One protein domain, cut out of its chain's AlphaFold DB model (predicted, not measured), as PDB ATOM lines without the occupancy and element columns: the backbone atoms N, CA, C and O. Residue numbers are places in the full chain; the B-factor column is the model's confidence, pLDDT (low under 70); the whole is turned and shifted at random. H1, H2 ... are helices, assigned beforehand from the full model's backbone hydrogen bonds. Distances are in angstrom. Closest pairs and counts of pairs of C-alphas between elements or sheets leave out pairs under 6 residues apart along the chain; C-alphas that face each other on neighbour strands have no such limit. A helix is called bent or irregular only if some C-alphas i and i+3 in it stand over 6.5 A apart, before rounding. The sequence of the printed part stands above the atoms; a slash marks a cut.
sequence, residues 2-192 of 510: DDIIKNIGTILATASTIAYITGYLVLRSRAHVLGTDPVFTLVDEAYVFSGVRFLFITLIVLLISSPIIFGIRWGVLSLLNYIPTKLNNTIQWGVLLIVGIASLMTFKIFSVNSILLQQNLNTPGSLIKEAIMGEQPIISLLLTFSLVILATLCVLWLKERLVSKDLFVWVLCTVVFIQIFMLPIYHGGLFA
ATOM      1  N   ASP A   2      12.607  48.984  30.322       68.00
ATOM      2  CA  ASP A   2      12.048  48.965  28.960       68.00
ATOM      3  C   ASP A   2      11.543  47.594  28.479       68.00
ATOM      4  O   ASP A   2      10.499  47.525  27.832       68.00
ATOM      5  N   ASP A   3      12.205  46.492  28.845       75.00
ATOM      6  CA  ASP A   3      11.757  45.144  28.451       75.00
ATOM      7  C   ASP A   3      10.458  44.713  29.148       75.00
ATOM      8  O   ASP A   3       9.630  44.021  28.558       75.00
ATOM      9  N   ILE A   4      10.222  45.173  30.382       74.25
ATOM     10  CA  ILE A   4       8.979  44.887  31.117       74.25
ATOM     11  C   ILE A   4       7.813  45.646  30.473       74.25
ATOM     12  O   ILE A   4       6.752  45.068  30.257       74.25
ATOM     13  N   ILE A   5       8.022  46.911  30.095       75.19
ATOM     14  CA  ILE A   5       7.001  47.744  29.441       75.19
ATOM     15  C   ILE A   5       6.648  47.188  28.050       75.19
ATOM     16  O   ILE A   5       5.467  47.083  27.712       75.19
ATOM     17  N   LYS A   6       7.644  46.749  27.265       72.56
ATOM     18  CA  LYS A   6       7.421  46.090  25.961       72.56
ATOM     19  C   LYS A   6       6.649  44.774  26.097       72.56
ATOM     20  O   LYS A   6       5.738  44.503  25.309       72.56
ATOM     21  N   ASN A   7       6.959  43.982  27.123       84.38
ATOM     22  CA  ASN A   7       6.245  42.737  27.398       84.38
ATOM     23  C   ASN A   7       4.796  42.991  27.834       84.38
ATOM     24  O   ASN A   7       3.896  42.303  27.360       84.38
ATOM     25  N   ILE A   8       4.543  44.016  28.655       83.19
ATOM     26  CA  ILE A   8       3.183  44.406  29.057       83.19
ATOM     27  C   ILE A   8       2.351  44.821  27.838       83.19
ATOM     28  O   ILE A   8       1.229  44.342  27.684       83.19
ATOM     29  N   GLY A   9       2.904  45.647  26.943       79.62
ATOM     30  CA  GLY A   9       2.215  46.058  25.715       79.62
ATOM     31  C   GLY A   9       1.834  44.870  24.828       79.62
ATOM     32  O   GLY A   9       0.702  44.781  24.357       79.62
ATOM     33  N   THR A  10       2.748  43.908  24.673       86.56
ATOM     34  CA  THR A  10       2.517  42.689  23.880       86.56
ATOM     35  C   THR A  10       1.444  41.800  24.515       86.56
ATOM     36  O   THR A  10       0.560  41.302  23.816       86.56
ATOM     37  N   ILE A  11       1.477  41.627  25.841       84.00
ATOM     38  CA  ILE A  11       0.490  40.828  26.583       84.00
ATOM     39  C   ILE A  11      -0.899  41.456  26.477       84.00
ATOM     40  O   ILE A  11      -1.858  40.751  26.173       84.00
ATOM     41  N   LEU A  12      -1.008  42.771  26.683       81.06
ATOM     42  CA  LEU A  12      -2.278  43.490  26.582       81.06
ATOM     43  C   LEU A  12      -2.841  43.427  25.162       81.06
ATOM     44  O   LEU A  12      -4.003  43.065  24.999       81.06
ATOM     45  N   ALA A  13      -2.018  43.682  24.141       83.25
ATOM     46  CA  ALA A  13      -2.436  43.569  22.746       83.25
ATOM     47  C   ALA A  13      -2.950  42.157  22.430       83.25
ATOM     48  O   ALA A  13      -4.049  42.001  21.905       83.25
ATOM     49  N   THR A  14      -2.206  41.125  22.835       86.81
ATOM     50  CA  THR A  14      -2.597  39.724  22.625       86.81
ATOM     51  C   THR A  14      -3.904  39.390  23.343       86.81
ATOM     52  O   THR A  14      -4.800  38.792  22.749       86.81
ATOM     53  N   ALA A  15      -4.051  39.803  24.604       83.31
ATOM     54  CA  ALA A  15      -5.261  39.576  25.386       83.31
ATOM     55  C   ALA A  15      -6.479  40.277  24.764       83.31
ATOM     56  O   ALA A  15      -7.535  39.660  24.633       83.31
ATOM     57  N   SER A  16      -6.325  41.526  24.319       83.25
ATOM     58  CA  SER A  16      -7.372  42.277  23.626       83.25
ATOM     59  C   SER A  16      -7.757  41.632  22.294       83.25
ATOM     60  O   SER A  16      -8.945  41.510  22.008       83.25
ATOM     61  N   THR A  17      -6.792  41.154  21.502       88.31
ATOM     62  CA  THR A  17      -7.071  40.438  20.246       88.31
ATOM     63  C   THR A  17      -7.808  39.123  20.500       88.31
ATOM     64  O   THR A  17      -8.793  38.831  19.820       88.31
ATOM     65  N   ILE A  18      -7.393  38.343  21.501       89.25
ATOM     66  CA  ILE A  18      -8.078  37.097  21.875       89.25
ATOM     67  C   ILE A  18      -9.496  37.393  22.373       89.25
ATOM     68  O   ILE A  18     -10.440  36.719  21.956       89.25
ATOM     69  N   ALA A  19      -9.672  38.408  23.223       87.19
ATOM     70  CA  ALA A  19     -10.990  38.840  23.678       87.19
ATOM     71  C   ALA A  19     -11.868  39.245  22.487       87.19
ATOM     72  O   ALA A  19     -12.996  38.785  22.366       87.19
ATOM     73  N   TYR A  20     -11.336  40.016  21.543       89.62
ATOM     74  CA  TYR A  20     -12.075  40.404  20.349       89.62
ATOM     75  C   TYR A  20     -12.533  39.194  19.516       89.62
ATOM     76  O   TYR A  20     -13.721  39.056  19.225       89.62
ATOM     77  N   ILE A  21     -11.615  38.278  19.179       91.06
ATOM     78  CA  ILE A  21     -11.917  37.088  18.364       91.06
ATOM     79  C   ILE A  21     -12.937  36.188  19.069       91.06
ATOM     80  O   ILE A  21     -13.918  35.756  18.464       91.06
ATOM     81  N   THR A  22     -12.731  35.911  20.357       92.94
ATOM     82  CA  THR A  22     -13.646  35.062  21.133       92.94
ATOM     83  C   THR A  22     -15.019  35.705  21.284       92.94
ATOM     84  O   THR A  22     -16.025  35.022  21.115       92.94
ATOM     85  N   GLY A  23     -15.083  37.014  21.520       88.44
ATOM     86  CA  GLY A  23     -16.334  37.758  21.593       88.44
ATOM     87  C   GLY A  23     -17.106  37.779  20.280       88.44
ATOM     88  O   GLY A  23     -18.317  37.563  20.282       88.44
ATOM     89  N   TYR A  24     -16.410  37.942  19.152       90.62
ATOM     90  CA  TYR A  24     -17.011  37.801  17.827       90.62
ATOM     91  C   TYR A  24     -17.634  36.409  17.638       90.62
ATOM     92  O   TYR A  24     -18.796  36.300  17.244       90.62
ATOM     93  N   LEU A  25     -16.905  35.341  17.987       91.19
ATOM     94  CA  LEU A  25     -17.415  33.968  17.896       91.19
ATOM     95  C   LEU A  25     -18.630  33.731  18.805       91.19
ATOM     96  O   LEU A  25     -19.596  33.112  18.361       91.19
ATOM     97  N   VAL A  26     -18.610  34.249  20.040       90.12
ATOM     98  CA  VAL A  26     -19.727  34.158  20.999       90.12
ATOM     99  C   VAL A  26     -20.976  34.855  20.457       90.12
ATOM    100  O   VAL A  26     -22.063  34.276  20.473       90.12
ATOM    101  N   LEU A  27     -20.856  36.095  19.972       86.94
ATOM    102  CA  LEU A  27     -22.014  36.837  19.465       86.94
ATOM    103  C   LEU A  27     -22.541  36.248  18.157       86.94
ATOM    104  O   LEU A  27     -23.756  36.162  17.979       86.94
ATOM    105  N   ARG A  28     -21.660  35.790  17.260       87.75
ATOM    106  CA  ARG A  28     -22.075  35.179  15.992       87.75
ATOM    107  C   ARG A  28     -22.755  33.832  16.211       87.75
ATOM    108  O   ARG A  28     -23.780  33.574  15.580       87.75
ATOM    109  N   SER A  29     -22.240  32.993  17.113       88.19
ATOM    110  CA  SER A  29     -22.891  31.718  17.433       88.19
ATOM    111  C   SER A  29     -24.247  31.929  18.090       88.19
ATOM    112  O   SER A  29     -25.221  31.277  17.722       88.19
ATOM    113  N   ARG A  30     -24.341  32.902  18.999       86.69
ATOM    114  CA  ARG A  30     -25.604  33.307  19.605       86.69
ATOM    115  C   ARG A  30     -26.614  33.759  18.553       86.69
ATOM    116  O   ARG A  30     -27.751  33.295  18.560       86.69
ATOM    117  N   ALA A  31     -26.200  34.658  17.664       84.25
ATOM    118  CA  ALA A  31     -27.051  35.191  16.611       84.25
ATOM    119  C   ALA A  31     -27.574  34.075  15.695       84.25
ATOM    120  O   ALA A  31     -28.773  34.007  15.437       84.25
ATOM    121  N   HIS A  32     -26.693  33.148  15.306       86.38
ATOM    122  CA  HIS A  32     -27.050  31.955  14.540       86.38
ATOM    123  C   HIS A  32     -28.099  31.101  15.264       86.38
ATOM    124  O   HIS A  32     -29.151  30.801  14.713       86.38
ATOM    125  N   VAL A  33     -27.865  30.751  16.528       85.06
ATOM    126  CA  VAL A  33     -28.797  29.914  17.299       85.06
ATOM    127  C   VAL A  33     -30.167  30.589  17.463       85.06
ATOM    128  O   VAL A  33     -31.208  29.935  17.366       85.06
ATOM    129  N   LEU A  34     -30.190  31.908  17.656       83.06
ATOM    130  CA  LEU A  34     -31.428  32.680  17.744       83.06
ATOM    131  C   LEU A  34     -32.101  32.907  16.378       83.06
ATOM    132  O   LEU A  34     -33.302  33.163  16.349       83.06
ATOM    133  N   GLY A  35     -31.379  32.774  15.263       81.81
ATOM    134  CA  GLY A  35     -31.856  33.132  13.921       81.81
ATOM    135  C   GLY A  35     -31.958  34.637  13.694       81.81
ATOM    136  O   GLY A  35     -32.754  35.084  12.875       81.81
ATOM    137  N   THR A  36     -31.205  35.425  14.456       77.50
ATOM    138  CA  THR A  36     -31.078  36.869  14.240       77.50
ATOM    139  C   THR A  36     -29.901  37.120  13.308       77.50
ATOM    140  O   THR A  36     -28.833  36.554  13.537       77.50
ATOM    141  N   ASP A  37     -30.050  38.009  12.330       65.50
ATOM    142  CA  ASP A  37     -28.916  38.563  11.581       65.50
ATOM    143  C   ASP A  37     -28.672  40.003  12.053       65.50
ATOM    144  O   ASP A  37     -29.202  40.951  11.468       65.50
ATOM    145  N   PRO A  38     -27.995  40.200  13.199       63.12
ATOM    146  CA  PRO A  38     -27.706  41.545  13.661       63.12
ATOM    147  C   PRO A  38     -26.740  42.206  12.673       63.12
ATOM    148  O   PRO A  38     -25.822  41.573  12.144       63.12
ATOM    149  N   VAL A  39     -26.952  43.500  12.435       61.53
ATOM    150  CA  VAL A  39     -26.095  44.325  11.578       61.53
ATOM    151  C   VAL A  39     -24.770  44.542  12.308       61.53
ATOM    152  O   VAL A  39     -24.575  45.519  13.025       61.53
ATOM    153  N   PHE A  40     -23.879  43.566  12.187       61.56
ATOM    154  CA  PHE A  40     -22.570  43.564  12.815       61.56
ATOM    155  C   PHE A  40     -21.674  44.609  12.145       61.56
ATOM    156  O   PHE A  40     -21.320  44.481  10.971       61.56
ATOM    157  N   THR A  41     -21.293  45.651  12.885       58.94
ATOM    158  CA  THR A  41     -20.262  46.592  12.427       58.94
ATOM    159  C   THR A  41     -18.871  46.002  12.669       58.94
ATOM    160  O   THR A  41     -18.690  45.136  13.527       58.94
ATOM    161  N   LEU A  42     -17.884  46.419  11.866       48.41
ATOM    162  CA  LEU A  42     -16.546  45.810  11.834       48.41
ATOM    163  C   LEU A  42     -15.706  46.097  13.095       48.41
ATOM    164  O   LEU A  42     -14.661  45.480  13.269       48.41
ATOM    165  N   VAL A  43     -16.159  47.017  13.952       58.19
ATOM    166  CA  VAL A  43     -15.572  47.361  15.253       58.19
ATOM    167  C   VAL A  43     -16.724  47.688  16.197       58.19
ATOM    168  O   VAL A  43     -17.195  48.820  16.245       58.19
ATOM    169  N   ASP A  44     -17.203  46.674  16.910       68.12
ATOM    170  CA  ASP A  44     -18.258  46.831  17.907       68.12
ATOM    171  C   ASP A  44     -17.675  46.593  19.306       68.12
ATOM    172  O   ASP A  44     -17.046  45.559  19.567       68.12
ATOM    173  N   GLU A  45     -17.886  47.545  20.217       75.69
ATOM    174  CA  GLU A  45     -17.520  47.419  21.632       75.69
ATOM    175  C   GLU A  45     -18.137  46.155  22.249       75.69
ATOM    176  O   GLU A  45     -17.526  45.502  23.104       75.69
ATOM    177  N   ALA A  46     -19.309  45.741  21.751       75.12
ATOM    178  CA  ALA A  46     -19.987  44.528  22.177       75.12
ATOM    179  C   ALA A  46     -19.119  43.267  22.015       75.12
ATOM    180  O   ALA A  46     -19.207  42.370  22.862       75.12
ATOM    181  N   TYR A  47     -18.249  43.186  20.995       82.88
ATOM    182  CA  TYR A  47     -17.350  42.035  20.827       82.88
ATOM    183  C   TYR A  47     -16.345  41.954  21.967       82.88
ATOM    184  O   TYR A  47     -16.219  40.909  22.600       82.88
ATOM    185  N   VAL A  48     -15.664  43.058  22.277       84.56
ATOM    186  CA  VAL A  48     -14.638  43.077  23.327       84.56
ATOM    187  C   VAL A  48     -15.261  42.710  24.671       84.56
ATOM    188  O   VAL A  48     -14.763  41.812  25.350       84.56
ATOM    189  N   PHE A  49     -16.398  43.316  25.024       82.94
ATOM    190  CA  PHE A  49     -17.093  42.996  26.273       82.94
ATOM    191  C   PHE A  49     -17.574  41.542  26.327       82.94
ATOM    192  O   PHE A  49     -17.433  40.882  27.361       82.94
ATOM    193  N   SER A  50     -18.118  41.017  25.226       84.25
ATOM    194  CA  SER A  50     -18.568  39.624  25.163       84.25
ATOM    195  C   SER A  50     -17.407  38.641  25.327       84.25
ATOM    196  O   SER A  50     -17.537  37.664  26.070       84.25
ATOM    197  N   GLY A  51     -16.262  38.925  24.708       87.88
ATOM    198  CA  GLY A  51     -15.060  38.108  24.815       87.88
ATOM    199  C   GLY A  51     -14.411  38.152  26.189       87.88
ATOM    200  O   GLY A  51     -14.114  37.104  26.757       87.88
ATOM    201  N   VAL A  52     -14.268  39.343  26.782       86.44
ATOM    202  CA  VAL A  52     -13.779  39.493  28.165       86.44
ATOM    203  C   VAL A  52     -14.671  38.717  29.131       86.44
ATOM    204  O   VAL A  52     -14.169  37.975  29.975       86.44
ATOM    205  N   ARG A  53     -15.998  38.817  28.977       84.81
ATOM    206  CA  ARG A  53     -16.947  38.054  29.794       84.81
ATOM    207  C   ARG A  53     -16.759  36.546  29.630       84.81
ATOM    208  O   ARG A  53     -16.753  35.833  30.630       84.81
ATOM    209  N   PHE A  54     -16.596  36.060  28.400       90.62
ATOM    210  CA  PHE A  54     -16.327  34.646  28.132       90.62
ATOM    211  C   PHE A  54     -15.022  34.172  28.788       90.62
ATOM    212  O   PHE A  54     -15.020  33.147  29.472       90.62
ATOM    213  N   LEU A  55     -13.929  34.924  28.629       90.69
ATOM    214  CA  LEU A  55     -12.633  34.598  29.229       90.69
ATOM    215  C   LEU A  55     -12.722  34.560  30.759       90.69
ATOM    216  O   LEU A  55     -12.233  33.620  31.382       90.69
ATOM    217  N   PHE A  56     -13.406  35.536  31.358       88.88
ATOM    218  CA  PHE A  56     -13.618  35.604  32.801       88.88
ATOM    219  C   PHE A  56     -14.426  34.411  33.329       88.88
ATOM    220  O   PHE A  56     -14.021  33.767  34.296       88.88
ATOM    221  N   ILE A  57     -15.536  34.059  32.668       86.75
ATOM    222  CA  ILE A  57     -16.343  32.884  33.033       86.75
ATOM    223  C   ILE A  57     -15.518  31.604  32.895       86.75
ATOM    224  O   ILE A  57     -15.524  30.773  33.799       86.75
ATOM    225  N   THR A  58     -14.773  31.455  31.798       90.31
ATOM    226  CA  THR A  58     -13.926  30.279  31.555       90.31
ATOM    227  C   THR A  58     -12.859  30.134  32.636       90.31
ATOM    228  O   THR A  58     -12.639  29.030  33.128       90.31
ATOM    229  N   LEU A  59     -12.248  31.242  33.066       90.62
ATOM    230  CA  LEU A  59     -11.276  31.257  34.157       90.62
ATOM    231  C   LEU A  59     -11.900  30.805  35.484       90.62
ATOM    232  O   LEU A  59     -11.310  29.988  36.186       90.62
ATOM    233  N   ILE A  60     -13.099  31.293  35.813       90.00
ATOM    234  CA  ILE A  60     -13.825  30.867  37.019       90.00
ATOM    235  C   ILE A  60     -14.144  29.372  36.956       90.00
ATOM    236  O   ILE A  60     -13.884  28.645  37.914       90.00
ATOM    237  N   VAL A  61     -14.679  28.894  35.829       91.19
ATOM    238  CA  VAL A  61     -15.001  27.471  35.635       91.19
ATOM    239  C   VAL A  61     -13.745  26.616  35.773       91.19
ATOM    240  O   VAL A  61     -13.785  25.584  36.444       91.19
ATOM    241  N   LEU A  62     -12.623  27.052  35.200       92.12
ATOM    242  CA  LEU A  62     -11.335  26.373  35.316       92.12
ATOM    243  C   LEU A  62     -10.854  26.313  36.772       92.12
ATOM    244  O   LEU A  62     -10.437  25.251  37.231       92.12
ATOM    245  N   LEU A  63     -10.953  27.425  37.507       94.31
ATOM    246  CA  LEU A  63     -10.559  27.505  38.914       94.31
ATOM    247  C   LEU A  63     -11.372  26.530  39.775       94.31
ATOM    248  O   LEU A  63     -10.797  25.761  40.544       94.31
ATOM    249  N   ILE A  64     -12.696  26.516  39.598       94.12
ATOM    250  CA  ILE A  64     -13.606  25.619  40.325       94.12
ATOM    251  C   ILE A  64     -13.363  24.155  39.932       94.12
ATOM    252  O   ILE A  64     -13.416  23.267  40.779       94.12
ATOM    253  N   SER A  65     -13.063  23.890  38.659       93.19
ATOM    254  CA  SER A  65     -12.847  22.533  38.142       93.19
ATOM    255  C   SER A  65     -11.440  21.987  38.409       93.19
ATOM    256  O   SER A  65     -11.202  20.796  38.207       93.19
ATOM    257  N   SER A  66     -10.503  22.819  38.870       93.88
ATOM    258  CA  SER A  66      -9.096  22.448  39.076       93.88
ATOM    259  C   SER A  66      -8.895  21.207  39.966       93.88
ATOM    260  O   SER A  66      -8.154  20.311  39.549       93.88
ATOM    261  N   PRO A  67      -9.573  21.054  41.128       94.44
ATOM    262  CA  PRO A  67      -9.420  19.857  41.962       94.44
ATOM    263  C   PRO A  67      -9.842  18.573  41.237       94.44
ATOM    264  O   PRO A  67      -9.188  17.539  41.365       94.44
ATOM    265  N   ILE A  68     -10.905  18.652  40.430       94.00
ATOM    266  CA  ILE A  68     -11.411  17.526  39.637       94.00
ATOM    267  C   ILE A  68     -10.405  17.171  38.541       94.00
ATOM    268  O   ILE A  68     -10.055  16.005  38.380       94.00
ATOM    269  N   ILE A  69      -9.890  18.172  37.823       92.62
ATOM    270  CA  ILE A  69      -8.873  17.985  36.777       92.62
ATOM    271  C   ILE A  69      -7.614  17.336  37.366       92.62
ATOM    272  O   ILE A  69      -7.074  16.394  36.781       92.62
ATOM    273  N   PHE A  70      -7.170  17.794  38.540       91.12
ATOM    274  CA  PHE A  70      -6.028  17.216  39.244       91.12
ATOM    275  C   PHE A  70      -6.288  15.765  39.661       91.12
ATOM    276  O   PHE A  70      -5.449  14.903  39.401       91.12
ATOM    277  N   GLY A  71      -7.459  15.478  40.236       92.06
ATOM    278  CA  GLY A  71      -7.855  14.125  40.626       92.06
ATOM    279  C   GLY A  71      -7.907  13.156  39.443       92.06
ATOM    280  O   GLY A  71      -7.335  12.070  39.518       92.06
ATOM    281  N   ILE A  72      -8.511  13.570  38.321       91.12
ATOM    282  CA  ILE A  72      -8.552  12.773  37.083       91.12
ATOM    283  C   ILE A  72      -7.135  12.505  36.583       91.12
ATOM    284  O   ILE A  72      -6.783  11.357  36.319       91.12
ATOM    285  N   ARG A  73      -6.297  13.544  36.481       89.19
ATOM    286  CA  ARG A  73      -4.917  13.398  36.007       89.19
ATOM    287  C   ARG A  73      -4.114  12.450  36.894       89.19
ATOM    288  O   ARG A  73      -3.443  11.560  36.378       89.19
ATOM    289  N   TRP A  74      -4.195  12.620  38.210       92.38
ATOM    290  CA  TRP A  74      -3.500  11.760  39.162       92.38
ATOM    291  C   TRP A  74      -3.966  10.303  39.064       92.38
ATOM    292  O   TRP A  74      -3.130   9.398  39.017       92.38
ATOM    293  N   GLY A  75      -5.278  10.073  38.949       90.56
ATOM    294  CA  GLY A  75      -5.848   8.741  38.750       90.56
ATOM    295  C   GLY A  75      -5.386   8.086  37.448       90.56
ATOM    296  O   GLY A  75      -4.973   6.929  37.459       90.56
ATOM    297  N   VAL A  76      -5.373   8.834  36.338       88.69
ATOM    298  CA  VAL A  76      -4.905   8.342  35.032       88.69
ATOM    299  C   VAL A  76      -3.420   7.987  35.074       88.69
ATOM    300  O   VAL A  76      -3.052   6.895  34.649       88.69
ATOM    301  N   LEU A  77      -2.565   8.857  35.618       87.00
ATOM    302  CA  LEU A  77      -1.128   8.581  35.738       87.00
ATOM    303  C   LEU A  77      -0.855   7.373  36.641       87.00
ATOM    304  O   LEU A  77      -0.011   6.541  36.319       87.00
ATOM    305  N   SER A  78      -1.606   7.244  37.735       90.06
ATOM    306  CA  SER A  78      -1.510   6.084  38.622       90.06
ATOM    307  C   SER A  78      -1.910   4.800  37.899       90.06
ATOM    308  O   SER A  78      -1.191   3.811  37.987       90.06
ATOM    309  N   LEU A  79      -3.009   4.819  37.136       89.31
ATOM    310  CA  LEU A  79      -3.489   3.667  36.373       89.31
ATOM    311  C   LEU A  79      -2.515   3.260  35.259       89.31
ATOM    312  O   LEU A  79      -2.283   2.071  35.050       89.31
ATOM    313  N   LEU A  80      -1.911   4.233  34.571       87.00
ATOM    314  CA  LEU A  80      -0.939   3.984  33.503       87.00
ATOM    315  C   LEU A  80       0.292   3.209  33.990       87.00
ATOM    316  O   LEU A  80       0.848   2.438  33.211       87.00
ATOM    317  N   ASN A  81       0.675   3.340  35.264       87.44
ATOM    318  CA  ASN A  81       1.777   2.566  35.847       87.44
ATOM    319  C   ASN A  81       1.459   1.066  35.986       87.44
ATOM    320  O   ASN A  81       2.380   0.256  36.050       87.44
ATOM    321  N   TYR A  82       0.178   0.685  36.015       90.44
ATOM    322  CA  TYR A  82      -0.254  -0.714  36.121       90.44
ATOM    323  C   TYR A  82      -0.500  -1.377  34.759       90.44
ATOM    324  O   TYR A  82      -0.637  -2.598  34.682       90.44
ATOM    325  N   ILE A  83      -0.576  -0.598  33.677       88.12
ATOM    326  CA  ILE A  83      -0.912  -1.106  32.344       88.12
ATOM    327  C   ILE A  83       0.374  -1.506  31.596       88.12
ATOM    328  O   ILE A  83       1.301  -0.701  31.498       88.12
ATOM    329  N   PRO A  84       0.441  -2.708  30.987       89.25
ATOM    330  CA  PRO A  84       1.583  -3.110  30.172       89.25
ATOM    331  C   PRO A  84       1.845  -2.122  29.028       89.25
ATOM    332  O   PRO A  84       0.932  -1.740  28.292       89.25
ATOM    333  N   THR A  85       3.112  -1.769  28.804       83.94
ATOM    334  CA  THR A  85       3.531  -0.754  27.815       83.94
ATOM    335  C   THR A  85       3.015  -1.017  26.396       83.94
ATOM    336  O   THR A  85       2.703  -0.069  25.677       83.94
ATOM    337  N   LYS A  86       2.843  -2.289  26.004       84.19
ATOM    338  CA  LYS A  86       2.281  -2.688  24.699       84.19
ATOM    339  C   LYS A  86       0.801  -2.313  24.522       84.19
ATOM    340  O   LYS A  86       0.393  -2.009  23.408       84.19
ATOM    341  N   LEU A  87       0.010  -2.313  25.598       88.25
ATOM    342  CA  LEU A  87      -1.420  -1.962  25.574       88.25
ATOM    343  C   LEU A  87      -1.654  -0.448  25.650       88.25
ATOM    344  O   LEU A  87      -2.696   0.034  25.207       88.25
ATOM    345  N   ASN A  88      -0.679   0.306  26.162       87.00
ATOM    346  CA  ASN A  88      -0.801   1.746  26.375       87.00
ATOM    347  C   ASN A  88      -1.111   2.513  25.076       87.00
ATOM    348  O   ASN A  88      -1.995   3.365  25.056       87.00
ATOM    349  N   ASN A  89      -0.439   2.178  23.969       85.19
ATOM    350  CA  ASN A  89      -0.665   2.859  22.690       85.19
ATOM    351  C   ASN A  89      -2.091   2.618  22.159       85.19
ATOM    352  O   ASN A  89      -2.777   3.555  21.760       85.19
ATOM    353  N   THR A  90      -2.577   1.375  22.220       87.62
ATOM    354  CA  THR A  90      -3.939   1.023  21.786       87.62
ATOM    355  C   THR A  90      -4.999   1.746  22.615       87.62
ATOM    356  O   THR A  90      -5.961   2.275  22.060       87.62
ATOM    357  N   ILE A  91      -4.804   1.826  23.935       88.69
ATOM    358  CA  ILE A  91      -5.717   2.540  24.838       88.69
ATOM    359  C   ILE A  91      -5.729   4.038  24.518       88.69
ATOM    360  O   ILE A  91      -6.800   4.631  24.443       88.69
ATOM    361  N   GLN A  92      -4.567   4.648  24.270       87.75
ATOM    362  CA  GLN A  92      -4.470   6.069  23.921       87.75
ATOM    363  C   GLN A  92      -5.209   6.404  22.624       87.75
ATOM    364  O   GLN A  92      -5.962   7.376  22.589       87.75
ATOM    365  N   TRP A  93      -5.064   5.582  21.583       89.38
ATOM    366  CA  TRP A  93      -5.839   5.740  20.350       89.38
ATOM    367  C   TRP A  93      -7.343   5.562  20.577       89.38
ATOM    368  O   TRP A  93      -8.132   6.345  20.053       89.38
ATOM    369  N   GLY A  94      -7.742   4.585  21.397       90.25
ATOM    370  CA  GLY A  94      -9.142   4.389  21.778       90.25
ATOM    371  C   GLY A  94      -9.732   5.607  22.494       90.25
ATOM    372  O   GLY A  94     -10.803   6.084  22.122       90.25
ATOM    373  N   VAL A  95      -9.011   6.167  23.469       90.50
ATOM    374  CA  VAL A  95      -9.419   7.386  24.185       90.50
ATOM    375  C   VAL A  95      -9.494   8.579  23.235       90.50
ATOM    376  O   VAL A  95     -10.482   9.309  23.263       90.50
ATOM    377  N   LEU A  96      -8.502   8.765  22.361       89.62
ATOM    378  CA  LEU A  96      -8.505   9.853  21.382       89.62
ATOM    379  C   LEU A  96      -9.717   9.765  20.444       89.62
ATOM    380  O   LEU A  96     -10.355  10.781  20.173       89.62
ATOM    381  N   LEU A  97     -10.074   8.558  20.000       90.00
ATOM    382  CA  LEU A  97     -11.255   8.322  19.175       90.00
ATOM    383  C   LEU A  97     -12.550   8.658  19.930       90.00
ATOM    384  O   LEU A  97     -13.415   9.334  19.376       90.00
ATOM    385  N   ILE A  98     -12.664   8.270  21.204       91.19
ATOM    386  CA  ILE A  98     -13.812   8.624  22.055       91.19
ATOM    387  C   ILE A  98     -13.920  10.144  22.226       91.19
ATOM    388  O   ILE A  98     -15.004  10.702  22.054       91.19
ATOM    389  N   VAL A  99     -12.811  10.830  22.514       90.06
ATOM    390  CA  VAL A  99     -12.774  12.296  22.647       90.06
ATOM    391  C   VAL A  99     -13.143  12.976  21.328       90.06
ATOM    392  O   VAL A  99     -13.899  13.949  21.329       90.06
ATOM    393  N   GLY A 100     -12.658  12.454  20.200       85.19
ATOM    394  CA  GLY A 100     -13.026  12.922  18.868       85.19
ATOM    395  C   GLY A 100     -14.527  12.790  18.613       85.19
ATOM    396  O   GLY A 100     -15.168  13.767  18.233       85.19
ATOM    397  N   ILE A 101     -15.119  11.627  18.906       86.94
ATOM    398  CA  ILE A 101     -16.567  11.400  18.779       86.94
ATOM    399  C   ILE A 101     -17.356  12.328  19.706       86.94
ATOM    400  O   ILE A 101     -18.329  12.933  19.264       86.94
ATOM    401  N   ALA A 102     -16.938  12.485  20.964       85.81
ATOM    402  CA  ALA A 102     -17.585  13.396  21.907       85.81
ATOM    403  C   ALA A 102     -17.551  14.846  21.394       85.81
ATOM    404  O   ALA A 102     -18.573  15.530  21.412       85.81
ATOM    405  N   SER A 103     -16.408  15.275  20.848       83.69
ATOM    406  CA  SER A 103     -16.242  16.594  20.226       83.69
ATOM    407  C   SER A 103     -17.108  16.747  18.971       83.69
ATOM    408  O   SER A 103     -17.653  17.816  18.731       83.69
ATOM    409  N   LEU A 104     -17.287  15.686  18.175       83.44
ATOM    410  CA  LEU A 104     -18.206  15.678  17.032       83.44
ATOM    411  C   LEU A 104     -19.672  15.768  17.475       83.44
ATOM    412  O   LEU A 104     -20.457  16.506  16.884       83.44
ATOM    413  N   MET A 105     -20.050  15.071  18.547       79.94
ATOM    414  CA  MET A 105     -21.404  15.143  19.096       79.94
ATOM    415  C   MET A 105     -21.753  16.543  19.601       79.94
ATOM    416  O   MET A 105     -22.900  16.968  19.452       79.94
ATOM    417  N   THR A 106     -20.788  17.298  20.131       75.94
ATOM    418  CA  THR A 106     -21.020  18.677  20.582       75.94
ATOM    419  C   THR A 106     -21.262  19.644  19.416       75.94
ATOM    420  O   THR A 106     -21.941  20.653  19.607       75.94
ATOM    421  N   PHE A 107     -20.865  19.315  18.174       78.88
ATOM    422  CA  PHE A 107     -21.288  20.077  16.982       78.88
ATOM    423  C   PHE A 107     -22.800  20.028  16.733       78.88
ATOM    424  O   PHE A 107     -23.309  20.863  15.988       78.88
ATOM    425  N   LYS A 108     -23.566  19.142  17.389       78.38
ATOM    426  CA  LYS A 108     -25.034  19.196  17.320       78.38
ATOM    427  C   LYS A 108     -25.599  20.546  17.765       78.38
ATOM    428  O   LYS A 108     -26.682  20.894  17.312       78.38
ATOM    429  N   ILE A 109     -24.874  21.343  18.551       71.12
ATOM    430  CA  ILE A 109     -25.272  22.722  18.874       71.12
ATOM    431  C   ILE A 109     -25.474  23.566  17.599       71.12
ATOM    432  O   ILE A 109     -26.396  24.369  17.554       71.12
ATOM    433  N   PHE A 110     -24.717  23.321  16.522       71.19
ATOM    434  CA  PHE A 110     -24.893  24.015  15.235       71.19
ATOM    435  C   PHE A 110     -26.115  23.552  14.446       71.19
ATOM    436  O   PHE A 110     -26.613  24.300  13.612       71.19
ATOM    437  N   SER A 111     -26.628  22.346  14.705       76.94
ATOM    438  CA  SER A 111     -27.902  21.919  14.109       76.94
ATOM    439  C   SER A 111     -29.094  22.696  14.673       76.94
ATOM    440  O   SER A 111     -30.178  22.685  14.090       76.94
ATOM    441  N   VAL A 112     -28.901  23.393  15.798       76.94
ATOM    442  CA  VAL A 112     -29.908  24.266  16.382       76.94
ATOM    443  C   VAL A 112     -29.765  25.658  15.763       76.94
ATOM    444  O   VAL A 112     -28.864  26.420  16.102       76.94
ATOM    445  N   ASN A 113     -30.665  25.978  14.836       82.19
ATOM    446  CA  ASN A 113     -30.736  27.270  14.157       82.19
ATOM    447  C   ASN A 113     -32.150  27.857  14.280       82.19
ATOM    448  O   ASN A 113     -33.141  27.114  14.328       82.19
ATOM    449  N   SER A 114     -32.233  29.186  14.317       82.25
ATOM    450  CA  SER A 114     -33.473  29.957  14.254       82.25
ATOM    451  C   SER A 114     -34.533  29.543  15.265       82.25
ATOM    452  O   SER A 114     -35.719  29.488  14.937       82.25
ATOM    453  N   ILE A 115     -34.132  29.269  16.513       84.00
ATOM    454  CA  ILE A 115     -35.084  28.823  17.543       84.00
ATOM    455  C   ILE A 115     -36.196  29.864  17.749       84.00
ATOM    456  O   ILE A 115     -37.344  29.488  17.978       84.00
ATOM    457  N   LEU A 116     -35.899  31.163  17.605       81.81
ATOM    458  CA  LEU A 116     -36.911  32.215  17.748       81.81
ATOM    459  C   LEU A 116     -38.018  32.145  16.695       81.81
ATOM    460  O   LEU A 116     -39.153  32.511  16.989       81.81
ATOM    461  N   LEU A 117     -37.707  31.651  15.496       83.19
ATOM    462  CA  LEU A 117     -38.650  31.550  14.382       83.19
ATOM    463  C   LEU A 117     -39.384  30.196  14.358       83.19
ATOM    464  O   LEU A 117     -40.353  30.029  13.620       83.19
ATOM    465  N   GLN A 118     -38.969  29.222  15.181       81.56
ATOM    466  CA  GLN A 118     -39.653  27.932  15.283       81.56
ATOM    467  C   GLN A 118     -41.001  28.095  16.003       81.56
ATOM    468  O   GLN A 118     -41.063  28.509  17.162       81.56
ATOM    469  N   GLN A 119     -42.093  27.744  15.317       67.12
ATOM    470  CA  GLN A 119     -43.463  27.861  15.841       67.12
ATOM    471  C   GLN A 119     -43.782  26.817  16.922       67.12
ATOM    472  O   GLN A 119     -44.481  27.121  17.885       67.12
ATOM    473  N   ASN A 120     -43.223  25.607  16.802       65.31
ATOM    474  CA  ASN A 120     -43.421  24.511  17.750       65.31
ATOM    475  C   ASN A 120     -42.178  24.290  18.615       65.31
ATOM    476  O   ASN A 120     -41.382  23.388  18.361       65.31
ATOM    477  N   LEU A 121     -42.056  25.077  19.687       61.97
ATOM    478  CA  LEU A 121     -41.094  24.797  20.765       61.97
ATOM    479  C   LEU A 121     -41.410  23.485  21.503       61.97
ATOM    480  O   LEU A 121     -40.512  22.881  22.072       61.97
ATOM    481  N   ASN A 122     -42.665  23.024  21.449       55.53
ATOM    482  CA  ASN A 122     -43.146  21.826  22.144       55.53
ATOM    483  C   ASN A 122     -42.874  20.515  21.392       55.53
ATOM    484  O   ASN A 122     -43.391  19.474  21.794       55.53
ATOM    485  N   THR A 123     -42.106  20.527  20.295       57.94
ATOM    486  CA  THR A 123     -41.639  19.251  19.741       57.94
ATOM    487  C   THR A 123     -40.627  18.658  20.726       57.94
ATOM    488  O   THR A 123     -39.606  19.305  20.962       57.94
ATOM    489  N   PRO A 124     -40.880  17.472  21.322       46.09
ATOM    490  CA  PRO A 124     -39.933  16.825  22.227       46.09
ATOM    491  C   PRO A 124     -38.643  16.563  21.449       46.09
ATOM    492  O   PRO A 124     -38.576  15.689  20.588       46.09
ATOM    493  N   GLY A 125     -37.649  17.425  21.656       55.59
ATOM    494  CA  GLY A 125     -36.659  17.686  20.617       55.59
ATOM    495  C   GLY A 125     -35.397  18.339  21.153       55.59
ATOM    496  O   GLY A 125     -35.072  19.471  20.801       55.59
ATOM    497  N   SER A 126     -34.661  17.551  21.937       68.56
ATOM    498  CA  SER A 126     -33.330  17.778  22.519       68.56
ATOM    499  C   SER A 126     -33.275  18.721  23.727       68.56
ATOM    500  O   SER A 126     -33.505  19.921  23.614       68.56
ATOM    501  N   LEU A 127     -32.825  18.175  24.864       78.69
ATOM    502  CA  LEU A 127     -32.406  18.895  26.081       78.69
ATOM    503  C   LEU A 127     -31.501  20.108  25.787       78.69
ATOM    504  O   LEU A 127     -31.444  21.061  26.556       78.69
ATOM    505  N   ILE A 128     -30.808  20.082  24.647       77.62
ATOM    506  CA  ILE A 128     -29.953  21.158  24.149       77.62
ATOM    507  C   ILE A 128     -30.772  22.418  23.822       77.62
ATOM    508  O   ILE A 128     -30.336  23.512  24.165       77.62
ATOM    509  N   LYS A 129     -31.962  22.304  23.213       80.38
ATOM    510  CA  LYS A 129     -32.821  23.470  22.925       80.38
ATOM    511  C   LYS A 129     -33.309  24.147  24.207       80.38
ATOM    512  O   LYS A 129     -33.277  25.371  24.301       80.38
ATOM    513  N   GLU A 130     -33.716  23.351  25.193       81.31
ATOM    514  CA  GLU A 130     -34.150  23.845  26.506       81.31
ATOM    515  C   GLU A 130     -32.999  24.524  27.262       81.31
ATOM    516  O   GLU A 130     -33.176  25.595  27.845       81.31
ATOM    517  N   ALA A 131     -31.800  23.939  27.201       81.88
ATOM    518  CA  ALA A 131     -30.581  24.517  27.758       81.88
ATOM    519  C   ALA A 131     -30.250  25.877  27.110       81.88
ATOM    520  O   ALA A 131     -30.034  26.864  27.814       81.88
ATOM    521  N   ILE A 132     -30.299  25.960  25.777       82.44
ATOM    522  CA  ILE A 132     -30.054  27.193  25.009       82.44
ATOM    523  C   ILE A 132     -31.044  28.311  25.375       82.44
ATOM    524  O   ILE A 132     -30.648  29.469  25.524       82.44
ATOM    525  N   MET A 133     -32.332  27.979  25.532       78.75
ATOM    526  CA  MET A 133     -33.373  28.937  25.932       78.75
ATOM    527  C   MET A 133     -33.337  29.280  27.429       78.75
ATOM    528  O   MET A 133     -34.174  30.041  27.912       78.75
ATOM    529  N   GLY A 134     -32.379  28.747  28.190       78.94
ATOM    530  CA  GLY A 134     -32.262  29.017  29.621       78.94
ATOM    531  C   GLY A 134     -33.393  28.408  30.456       78.94
ATOM    532  O   GLY A 134     -33.607  28.833  31.587       78.94
ATOM    533  N   GLU A 135     -34.127  27.422  29.928       82.81
ATOM    534  CA  GLU A 135     -35.123  26.665  30.699       82.81
ATOM    535  C   GLU A 135     -34.453  25.755  31.727       82.81
ATOM    536  O   GLU A 135     -34.946  25.603  32.843       82.81
ATOM    537  N   GLN A 136     -33.298  25.194  31.360       85.12
ATOM    538  CA  GLN A 136     -32.514  24.301  32.205       85.12
ATOM    539  C   GLN A 136     -31.094  24.850  32.416       85.12
ATOM    540  O   GLN A 136     -30.137  24.336  31.829       85.12
ATOM    541  N   PRO A 137     -30.914  25.880  33.268       83.06
ATOM    542  CA  PRO A 137     -29.609  26.514  33.476       83.06
ATOM    543  C   PRO A 137     -28.556  25.535  34.013       83.06
ATOM    544  O   PRO A 137     -27.373  25.672  33.712       83.06
ATOM    545  N   ILE A 138     -28.989  24.514  34.762       87.38
ATOM    546  CA  ILE A 138     -28.119  23.458  35.293       87.38
ATOM    547  C   ILE A 138     -27.491  22.647  34.155       87.38
ATOM    548  O   ILE A 138     -26.296  22.372  34.205       87.38
ATOM    549  N   ILE A 139     -28.251  22.305  33.107       86.94
ATOM    550  CA  ILE A 139     -27.718  21.554  31.961       86.94
ATOM    551  C   ILE A 139     -26.692  22.396  31.202       86.94
ATOM    552  O   ILE A 139     -25.598  21.907  30.928       86.94
ATOM    553  N   SER A 140     -27.000  23.665  30.905       86.25
ATOM    554  CA  SER A 140     -26.054  24.574  30.237       86.25
ATOM    555  C   SER A 140     -24.752  24.711  31.026       86.25
ATOM    556  O   SER A 140     -23.662  24.682  30.450       86.25
ATOM    557  N   LEU A 141     -24.856  24.801  32.354       87.56
ATOM    558  CA  LEU A 141     -23.707  24.880  33.246       87.56
ATOM    559  C   LEU A 141     -22.909  23.569  33.244       87.56
ATOM    560  O   LEU A 141     -21.709  23.605  32.993       87.56
ATOM    561  N   LEU A 142     -23.552  22.411  33.419       90.19
ATOM    562  CA  LEU A 142     -22.885  21.103  33.380       90.19
ATOM    563  C   LEU A 142     -22.173  20.846  32.048       90.19
ATOM    564  O   LEU A 142     -21.042  20.356  32.044       90.19
ATOM    565  N   LEU A 143     -22.793  21.207  30.921       88.75
ATOM    566  CA  LEU A 143     -22.174  21.108  29.598       88.75
ATOM    567  C   LEU A 143     -20.949  22.020  29.487       88.75
ATOM    568  O   LEU A 143     -19.905  21.580  29.011       88.75
ATOM    569  N   THR A 144     -21.047  23.256  29.979       89.75
ATOM    570  CA  THR A 144     -19.923  24.205  29.987       89.75
ATOM    571  C   THR A 144     -18.755  23.674  30.816       89.75
ATOM    572  O   THR A 144     -17.623  23.650  30.335       89.75
ATOM    573  N   PHE A 145     -19.021  23.178  32.027       92.00
ATOM    574  CA  PHE A 145     -18.005  22.558  32.881       92.00
ATOM    575  C   PHE A 145     -17.361  21.348  32.200       92.00
ATOM    576  O   PHE A 145     -16.138  21.255  32.137       92.00
ATOM    577  N   SER A 146     -18.175  20.458  31.627       91.12
ATOM    578  CA  SER A 146     -17.691  19.255  30.941       91.12
ATOM    579  C   SER A 146     -16.778  19.598  29.762       91.12
ATOM    580  O   SER A 146     -15.721  18.989  29.609       91.12
ATOM    581  N   LEU A 147     -17.143  20.604  28.959       91.38
ATOM    582  CA  LEU A 147     -16.350  21.067  27.817       91.38
ATOM    583  C   LEU A 147     -15.022  21.699  28.247       91.38
ATOM    584  O   LEU A 147     -13.987  21.396  27.657       91.38
ATOM    585  N   VAL A 148     -15.029  22.544  29.284       92.94
ATOM    586  CA  VAL A 148     -13.806  23.179  29.804       92.94
ATOM    587  C   VAL A 148     -12.866  22.141  30.421       92.94
ATOM    588  O   VAL A 148     -11.662  22.176  30.162       92.94
ATOM    589  N   ILE A 149     -13.399  21.188  31.193       92.50
ATOM    590  CA  ILE A 149     -12.618  20.080  31.764       92.50
ATOM    591  C   ILE A 149     -11.998  19.243  30.645       92.50
ATOM    592  O   ILE A 149     -10.791  19.001  30.667       92.50
ATOM    593  N   LEU A 150     -12.794  18.847  29.646       93.12
ATOM    594  CA  LEU A 150     -12.324  18.047  28.517       93.12
ATOM    595  C   LEU A 150     -11.212  18.765  27.738       93.12
ATOM    596  O   LEU A 150     -10.154  18.176  27.518       93.12
ATOM    597  N   ALA A 151     -11.412  20.043  27.402       93.12
ATOM    598  CA  ALA A 151     -10.409  20.860  26.720       93.12
ATOM    599  C   ALA A 151      -9.116  20.970  27.529       93.12
ATOM    600  O   ALA A 151      -8.024  20.786  26.990       93.12
ATOM    601  N   THR A 152      -9.227  21.193  28.838       92.62
ATOM    602  CA  THR A 152      -8.059  21.302  29.718       92.62
ATOM    603  C   THR A 152      -7.292  19.985  29.798       92.62
ATOM    604  O   THR A 152      -6.068  19.980  29.682       92.62
ATOM    605  N   LEU A 153      -7.990  18.855  29.943       92.31
ATOM    606  CA  LEU A 153      -7.363  17.533  29.956       92.31
ATOM    607  C   LEU A 153      -6.656  17.230  28.629       92.31
ATOM    608  O   LEU A 153      -5.532  16.732  28.648       92.31
ATOM    609  N   CYS A 154      -7.252  17.591  27.488       92.94
ATOM    610  CA  CYS A 154      -6.619  17.410  26.180       92.94
ATOM    611  C   CYS A 154      -5.364  18.285  26.019       92.94
ATOM    612  O   CYS A 154      -4.348  17.811  25.512       92.94
ATOM    613  N   VAL A 155      -5.390  19.535  26.499       93.00
ATOM    614  CA  VAL A 155      -4.214  20.426  26.503       93.00
ATOM    615  C   VAL A 155      -3.099  19.870  27.387       93.00
ATOM    616  O   VAL A 155      -1.936  19.864  26.983       93.00
ATOM    617  N   LEU A 156      -3.433  19.376  28.582       91.06
ATOM    618  CA  LEU A 156      -2.458  18.750  29.478       91.06
ATOM    619  C   LEU A 156      -1.853  17.489  28.849       91.06
ATOM    620  O   LEU A 156      -0.640  17.300  28.918       91.06
ATOM    621  N   TRP A 157      -2.673  16.679  28.176       92.31
ATOM    622  CA  TRP A 157      -2.212  15.491  27.463       92.31
ATOM    623  C   TRP A 157      -1.270  15.839  26.305       92.31
ATOM    624  O   TRP A 157      -0.209  15.232  26.159       92.31
ATOM    625  N   LEU A 158      -1.612  16.866  25.523       93.50
ATOM    626  CA  LEU A 158      -0.765  17.363  24.443       93.50
ATOM    627  C   LEU A 158       0.569  17.891  24.983       93.50
ATOM    628  O   LEU A 158       1.619  17.584  24.422       93.50
ATOM    629  N   LYS A 159       0.550  18.627  26.102       92.94
ATOM    630  CA  LYS A 159       1.760  19.149  26.755       92.94
ATOM    631  C   LYS A 159       2.737  18.035  27.133       92.94
ATOM    632  O   LYS A 159       3.936  18.192  26.929       92.94
ATOM    633  N   GLU A 160       2.244  16.917  27.658       88.31
ATOM    634  CA  GLU A 160       3.082  15.767  28.030       88.31
ATOM    635  C   GLU A 160       3.698  15.054  26.813       88.31
ATOM    636  O   GLU A 160       4.705  14.362  26.943       88.31
ATOM    637  N   ARG A 161       3.125  15.238  25.618       86.94
ATOM    638  CA  ARG A 161       3.536  14.560  24.379       86.94
ATOM    639  C   ARG A 161       4.209  15.464  23.350       86.94
ATOM    640  O   ARG A 161       4.671  14.959  22.334       86.94
ATOM    641  N   LEU A 162       4.338  16.758  23.631       86.38
ATOM    642  CA  LEU A 162       4.782  17.787  22.683       86.38
ATOM    643  C   LEU A 162       6.210  17.587  22.135       86.38
ATOM    644  O   LEU A 162       6.564  18.166  21.114       86.38
ATOM    645  N   VAL A 163       7.029  16.764  22.801       87.62
ATOM    646  CA  VAL A 163       8.392  16.405  22.362       87.62
ATOM    647  C   VAL A 163       8.379  15.334  21.258       87.62
ATOM    648  O   VAL A 163       9.323  15.241  20.475       87.62
ATOM    649  N   SER A 164       7.313  14.534  21.165       83.88
ATOM    650  CA  SER A 164       7.159  13.526  20.114       83.88
ATOM    651  C   SER A 164       6.689  14.168  18.804       83.88
ATOM    652  O   SER A 164       5.847  15.063  18.804       83.88
ATOM    653  N   LYS A 165       7.216  13.687  17.673       84.88
ATOM    654  CA  LYS A 165       6.799  14.090  16.314       84.88
ATOM    655  C   LYS A 165       5.964  13.013  15.615       84.88
ATOM    656  O   LYS A 165       5.975  12.917  14.390       84.88
ATOM    657  N   ASP A 166       5.293  12.159  16.378       90.94
ATOM    658  CA  ASP A 166       4.459  11.096  15.823       90.94
ATOM    659  C   ASP A 166       3.124  11.625  15.254       90.94
ATOM    660  O   ASP A 166       2.665  12.732  15.544       90.94
ATOM    661  N   LEU A 167       2.489  10.811  14.401       90.69
ATOM    662  CA  LEU A 167       1.167  11.102  13.828       90.69
ATOM    663  C   LEU A 167       0.108  11.319  14.920       90.69
ATOM    664  O   LEU A 167      -0.819  12.106  14.747       90.69
ATOM    665  N   PHE A 168       0.255  10.630  16.051       90.00
ATOM    666  CA  PHE A 168      -0.659  10.725  17.179       90.00
ATOM    667  C   PHE A 168      -0.711  12.151  17.749       90.00
ATOM    668  O   PHE A 168      -1.799  12.702  17.915       90.00
ATOM    669  N   VAL A 169       0.446  12.782  17.980       91.12
ATOM    670  CA  VAL A 169       0.541  14.169  18.460       91.12
ATOM    671  C   VAL A 169      -0.111  15.145  17.486       91.12
ATOM    672  O   VAL A 169      -0.800  16.062  17.924       91.12
ATOM    673  N   TRP A 170       0.031  14.932  16.176       92.00
ATOM    674  CA  TRP A 170      -0.642  15.757  15.167       92.00
ATOM    675  C   TRP A 170      -2.170  15.669  15.250       92.00
ATOM    676  O   TRP A 170      -2.854  16.700  15.230       92.00
ATOM    677  N   VAL A 171      -2.716  14.458  15.391       90.50
ATOM    678  CA  VAL A 171      -4.166  14.261  15.547       90.50
ATOM    679  C   VAL A 171      -4.648  14.868  16.867       90.50
ATOM    680  O   VAL A 171      -5.638  15.599  16.875       90.50
ATOM    681  N   LEU A 172      -3.925  14.648  17.969       91.06
ATOM    682  CA  LEU A 172      -4.251  15.232  19.272       91.06
ATOM    683  C   LEU A 172      -4.218  16.768  19.238       91.06
ATOM    684  O   LEU A 172      -5.134  17.408  19.750       91.06
ATOM    685  N   CYS A 173      -3.212  17.363  18.595       93.00
ATOM    686  CA  CYS A 173      -3.109  18.810  18.401       93.00
ATOM    687  C   CYS A 173      -4.324  19.360  17.641       93.00
ATOM    688  O   CYS A 173      -4.920  20.353  18.054       93.00
ATOM    689  N   THR A 174      -4.749  18.658  16.588       91.19
ATOM    690  CA  THR A 174      -5.947  19.016  15.814       91.19
ATOM    691  C   THR A 174      -7.207  18.983  16.682       91.19
ATOM    692  O   THR A 174      -7.993  19.930  16.662       91.19
ATOM    693  N   VAL A 175      -7.387  17.937  17.496       91.12
ATOM    694  CA  VAL A 175      -8.531  17.822  18.421       91.12
ATOM    695  C   VAL A 175      -8.525  18.948  19.459       91.12
ATOM    696  O   VAL A 175      -9.558  19.579  19.678       91.12
ATOM    697  N   VAL A 176      -7.369  19.246  20.060       93.06
ATOM    698  CA  VAL A 176      -7.211  20.349  21.024       93.06
ATOM    699  C   VAL A 176      -7.551  21.692  20.383       93.06
ATOM    700  O   VAL A 176      -8.303  22.473  20.963       93.06
ATOM    701  N   PHE A 177      -7.035  21.953  19.181       92.19
ATOM    702  CA  PHE A 177      -7.304  23.188  18.452       92.19
ATOM    703  C   PHE A 177      -8.801  23.364  18.181       92.19
ATOM    704  O   PHE A 177      -9.357  24.423  18.476       92.19
ATOM    705  N   ILE A 178      -9.468  22.309  17.698       90.69
ATOM    706  CA  ILE A 178     -10.919  22.311  17.487       90.69
ATOM    707  C   ILE A 178     -11.641  22.614  18.802       90.69
ATOM    708  O   ILE A 178     -12.496  23.493  18.830       90.69
ATOM    709  N   GLN A 179     -11.294  21.954  19.910       89.69
ATOM    710  CA  GLN A 179     -11.970  22.193  21.189       89.69
ATOM    711  C   GLN A 179     -11.809  23.635  21.681       89.69
ATOM    712  O   GLN A 179     -12.806  24.265  22.030       89.69
ATOM    713  N   ILE A 180     -10.590  24.183  21.661       90.50
ATOM    714  CA  ILE A 180     -10.326  25.565  22.091       90.50
ATOM    715  C   ILE A 180     -11.105  26.561  21.226       90.50
ATOM    716  O   ILE A 180     -11.729  27.478  21.759       90.50
ATOM    717  N   PHE A 181     -11.104  26.363  19.907       90.75
ATOM    718  CA  PHE A 181     -11.831  27.223  18.975       90.75
ATOM    719  C   PHE A 181     -13.351  27.167  19.190       90.75
ATOM    720  O   PHE A 181     -14.053  28.163  19.026       90.75
ATOM    721  N   MET A 182     -13.865  26.007  19.594       90.38
ATOM    722  CA  MET A 182     -15.298  25.762  19.729       90.38
ATOM    723  C   MET A 182     -15.876  26.195  21.079       90.38
ATOM    724  O   MET A 182     -17.065  26.495  21.153       90.38
ATOM    725  N   LEU A 183     -15.063  26.299  22.135       91.62
ATOM    726  CA  LEU A 183     -15.492  26.795  23.453       91.62
ATOM    727  C   LEU A 183     -16.273  28.125  23.411       91.62
ATOM    728  O   LEU A 183     -17.382  28.154  23.954       91.62
ATOM    729  N   PRO A 184     -15.781  29.212  22.777       92.44
ATOM    730  CA  PRO A 184     -16.540  30.464  22.692       92.44
ATOM    731  C   PRO A 184     -17.856  30.290  21.928       92.44
ATOM    732  O   PRO A 184     -18.884  30.849  22.313       92.44
ATOM    733  N   ILE A 185     -17.861  29.456  20.887       91.06
ATOM    734  CA  ILE A 185     -19.063  29.177  20.102       91.06
ATOM    735  C   ILE A 185     -20.115  28.476  20.971       91.06
ATOM    736  O   ILE A 185     -21.267  28.915  21.005       91.06
ATOM    737  N   TYR A 186     -19.718  27.444  21.719       88.56
ATOM    738  CA  TYR A 186     -20.603  26.726  22.637       88.56
ATOM    739  C   TYR A 186     -21.140  27.626  23.739       88.56
ATOM    740  O   TYR A 186     -22.335  27.584  24.027       88.56
ATOM    741  N   HIS A 187     -20.291  28.482  24.307       89.12
ATOM    742  CA  HIS A 187     -20.717  29.457  25.300       89.12
ATOM    743  C   HIS A 187     -21.788  30.407  24.736       89.12
ATOM    744  O   HIS A 187     -22.827  30.603  25.364       89.12
ATOM    745  N   GLY A 188     -21.581  30.959  23.535       86.50
ATOM    746  CA  GLY A 188     -22.572  31.836  22.899       86.50
ATOM    747  C   GLY A 188     -23.901  31.146  22.585       86.50
ATOM    748  O   GLY A 188     -24.957  31.756  22.748       86.50
ATOM    749  N   GLY A 189     -23.867  29.862  22.214       85.94
ATOM    750  CA  GLY A 189     -25.073  29.065  21.997       85.94
ATOM    751  C   GLY A 189     -25.822  28.739  23.292       85.94
ATOM    752  O   GLY A 189     -27.021  28.972  23.380       85.94
ATOM    753  N   LEU A 190     -25.129  28.225  24.314       85.00
ATOM    754  CA  LEU A 190     -25.743  27.752  25.565       85.00
ATOM    755  C   LEU A 190     -26.307  28.877  26.444       85.00
ATOM    756  O   LEU A 190     -27.236  28.639  27.210       85.00
ATOM    757  N   PHE A 191     -25.760  30.089  26.335       83.44
ATOM    758  CA  PHE A 191     -26.196  31.264  27.094       83.44
ATOM    759  C   PHE A 191     -26.842  32.315  26.182       83.44
ATOM    760  O   PHE A 191     -26.576  33.515  26.292       83.44
ATOM    761  N   ALA A 192     -27.695  31.859  25.260       83.06
ATOM    762  CA  ALA A 192     -28.378  32.734  24.314       83.06
ATOM    763  C   ALA A 192     -29.511  33.559  24.952       83.06
ATOM    764  O   ALA A 192     -29.836  34.631  24.425       83.06
TER     765      ALA A 192
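AT A GLANCE: This is residues 2 to 192 of the 510 residues of the protein "Membrane protein" of Candidatus Magnetomorum sp. HK-1 (UniProt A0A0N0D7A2). A helical hairpin of H6 and H7 makes the middle, with H3 packed along H7 and the two arms of the bent helix H2 packed on H6. H1 crosses H2a and the last part of H7, and its residues 2 to 14 stick out as an arm, while the short H4 and H5 and the long link between them gather at the end where H6 begins and H7 ends. The printed part has 191 residues with seven named helices, H1 to H7 in that order along the chain, and no named strand; its class is all helix. The whole is only just compact, close to loose, with a radius of gyration of the C-alphas of 19.2 A, and flat, spanning 59 by 56 by 30 A.

IN THESE COORDINATES: H1, residues 2 to 34, begins at C-alpha 2 at (12.048, 48.965, 28.960) and is 47.8 A long. H2, residues 45 to 80, was assigned as one helix by its hydrogen bonds, but it is bent: C-alphas 64 and 67 are 7.3 A apart. Its arms are H2a, residues 45 to 64, 29.0 A long, and H2b, residues 67 to 80, 19.9 A long, at a steep tilt of 57 degrees. H3, residues 85 to 106, is 32.1 A long and begins at C-alpha 85 at (3.531, -0.754, 27.815); it is only just irregular, with C-alphas 86 and 89 6.6 A apart. H4, residues 108 to 111, and H5, residues 127 to 132, are short. H6, residues 137 to 161, is 36.4 A long. H7, residues 167 to 190, is 33.8 A long and ends at C-alpha 190 at (-25.743, 27.752, 25.565); it is only just irregular, with C-alphas 181 and 184 6.8 A apart, and has a kink of 38 degrees near residue 184.

HOW THE PARTS SIT: H7 is the hub and touches H1, H3, H5 and H6. H6 and H7 form a helical hairpin at a shallow tilt of 22 degrees, opposite ways; their closest C-alphas, those of Ser 140 and Leu 190, are 5.7 A apart. H3 touches H7 at a shallow tilt of 28 degrees, the same way, closest at the C-alphas of Gly 100 and Val 175, 6.7 A apart. H3 and H6 are near each other, and H3, H6 and H7 form an up and down bundle, each helix running against the one before it. H2a touches H6 about perpendicular, at 76 degrees, closest at Val 61 and Phe 145, whose C-alphas are 6.4 A apart. H2b touches H6 with residues 69 to 73 alone, the C-alphas of Ile 69 and Ile 149 being closest at 6.6 A. H1 touches H2a about perpendicular, at 82 degrees, with the C-alphas of Gly 23 and Gly 51 closest at 3.5 A. H1 touches H7 with residues 22 to 33 alone, closest at the C-alphas of Val 26 and Gly 188, 4.1 A apart. H5 touches H7, closest at the C-alphas of Ile 132 and Leu 190, 4.4 A apart. H4 is close but not clearly touching to H7, where the C-alphas of Ile 109 and Gly 189 are closest at 7.1 A. H1 and H3 are apart. In H1, H2a, H2b, H5 and H6 every O i to N i+4 pair is within hydrogen-bond range; H3 has 16 of 18 and H7 18 of 20, and H4 is too short for such a pair.

THE WHOLE: The two C-alphas farthest apart, those of Asp 2 and Thr 123, are 62.1 A apart. Residues 2 to 14 of H1 and 74 to 79 of H2b stand free; without them the body spans 56 by 41 by 30 A. The printed part has no cut. The link from H4 to H5, residues 112 to 126, is long. Mean pLDDT of the printed part is 84.6; residue 2, residues 37 to 44 and residues 119 to 126 are under 70.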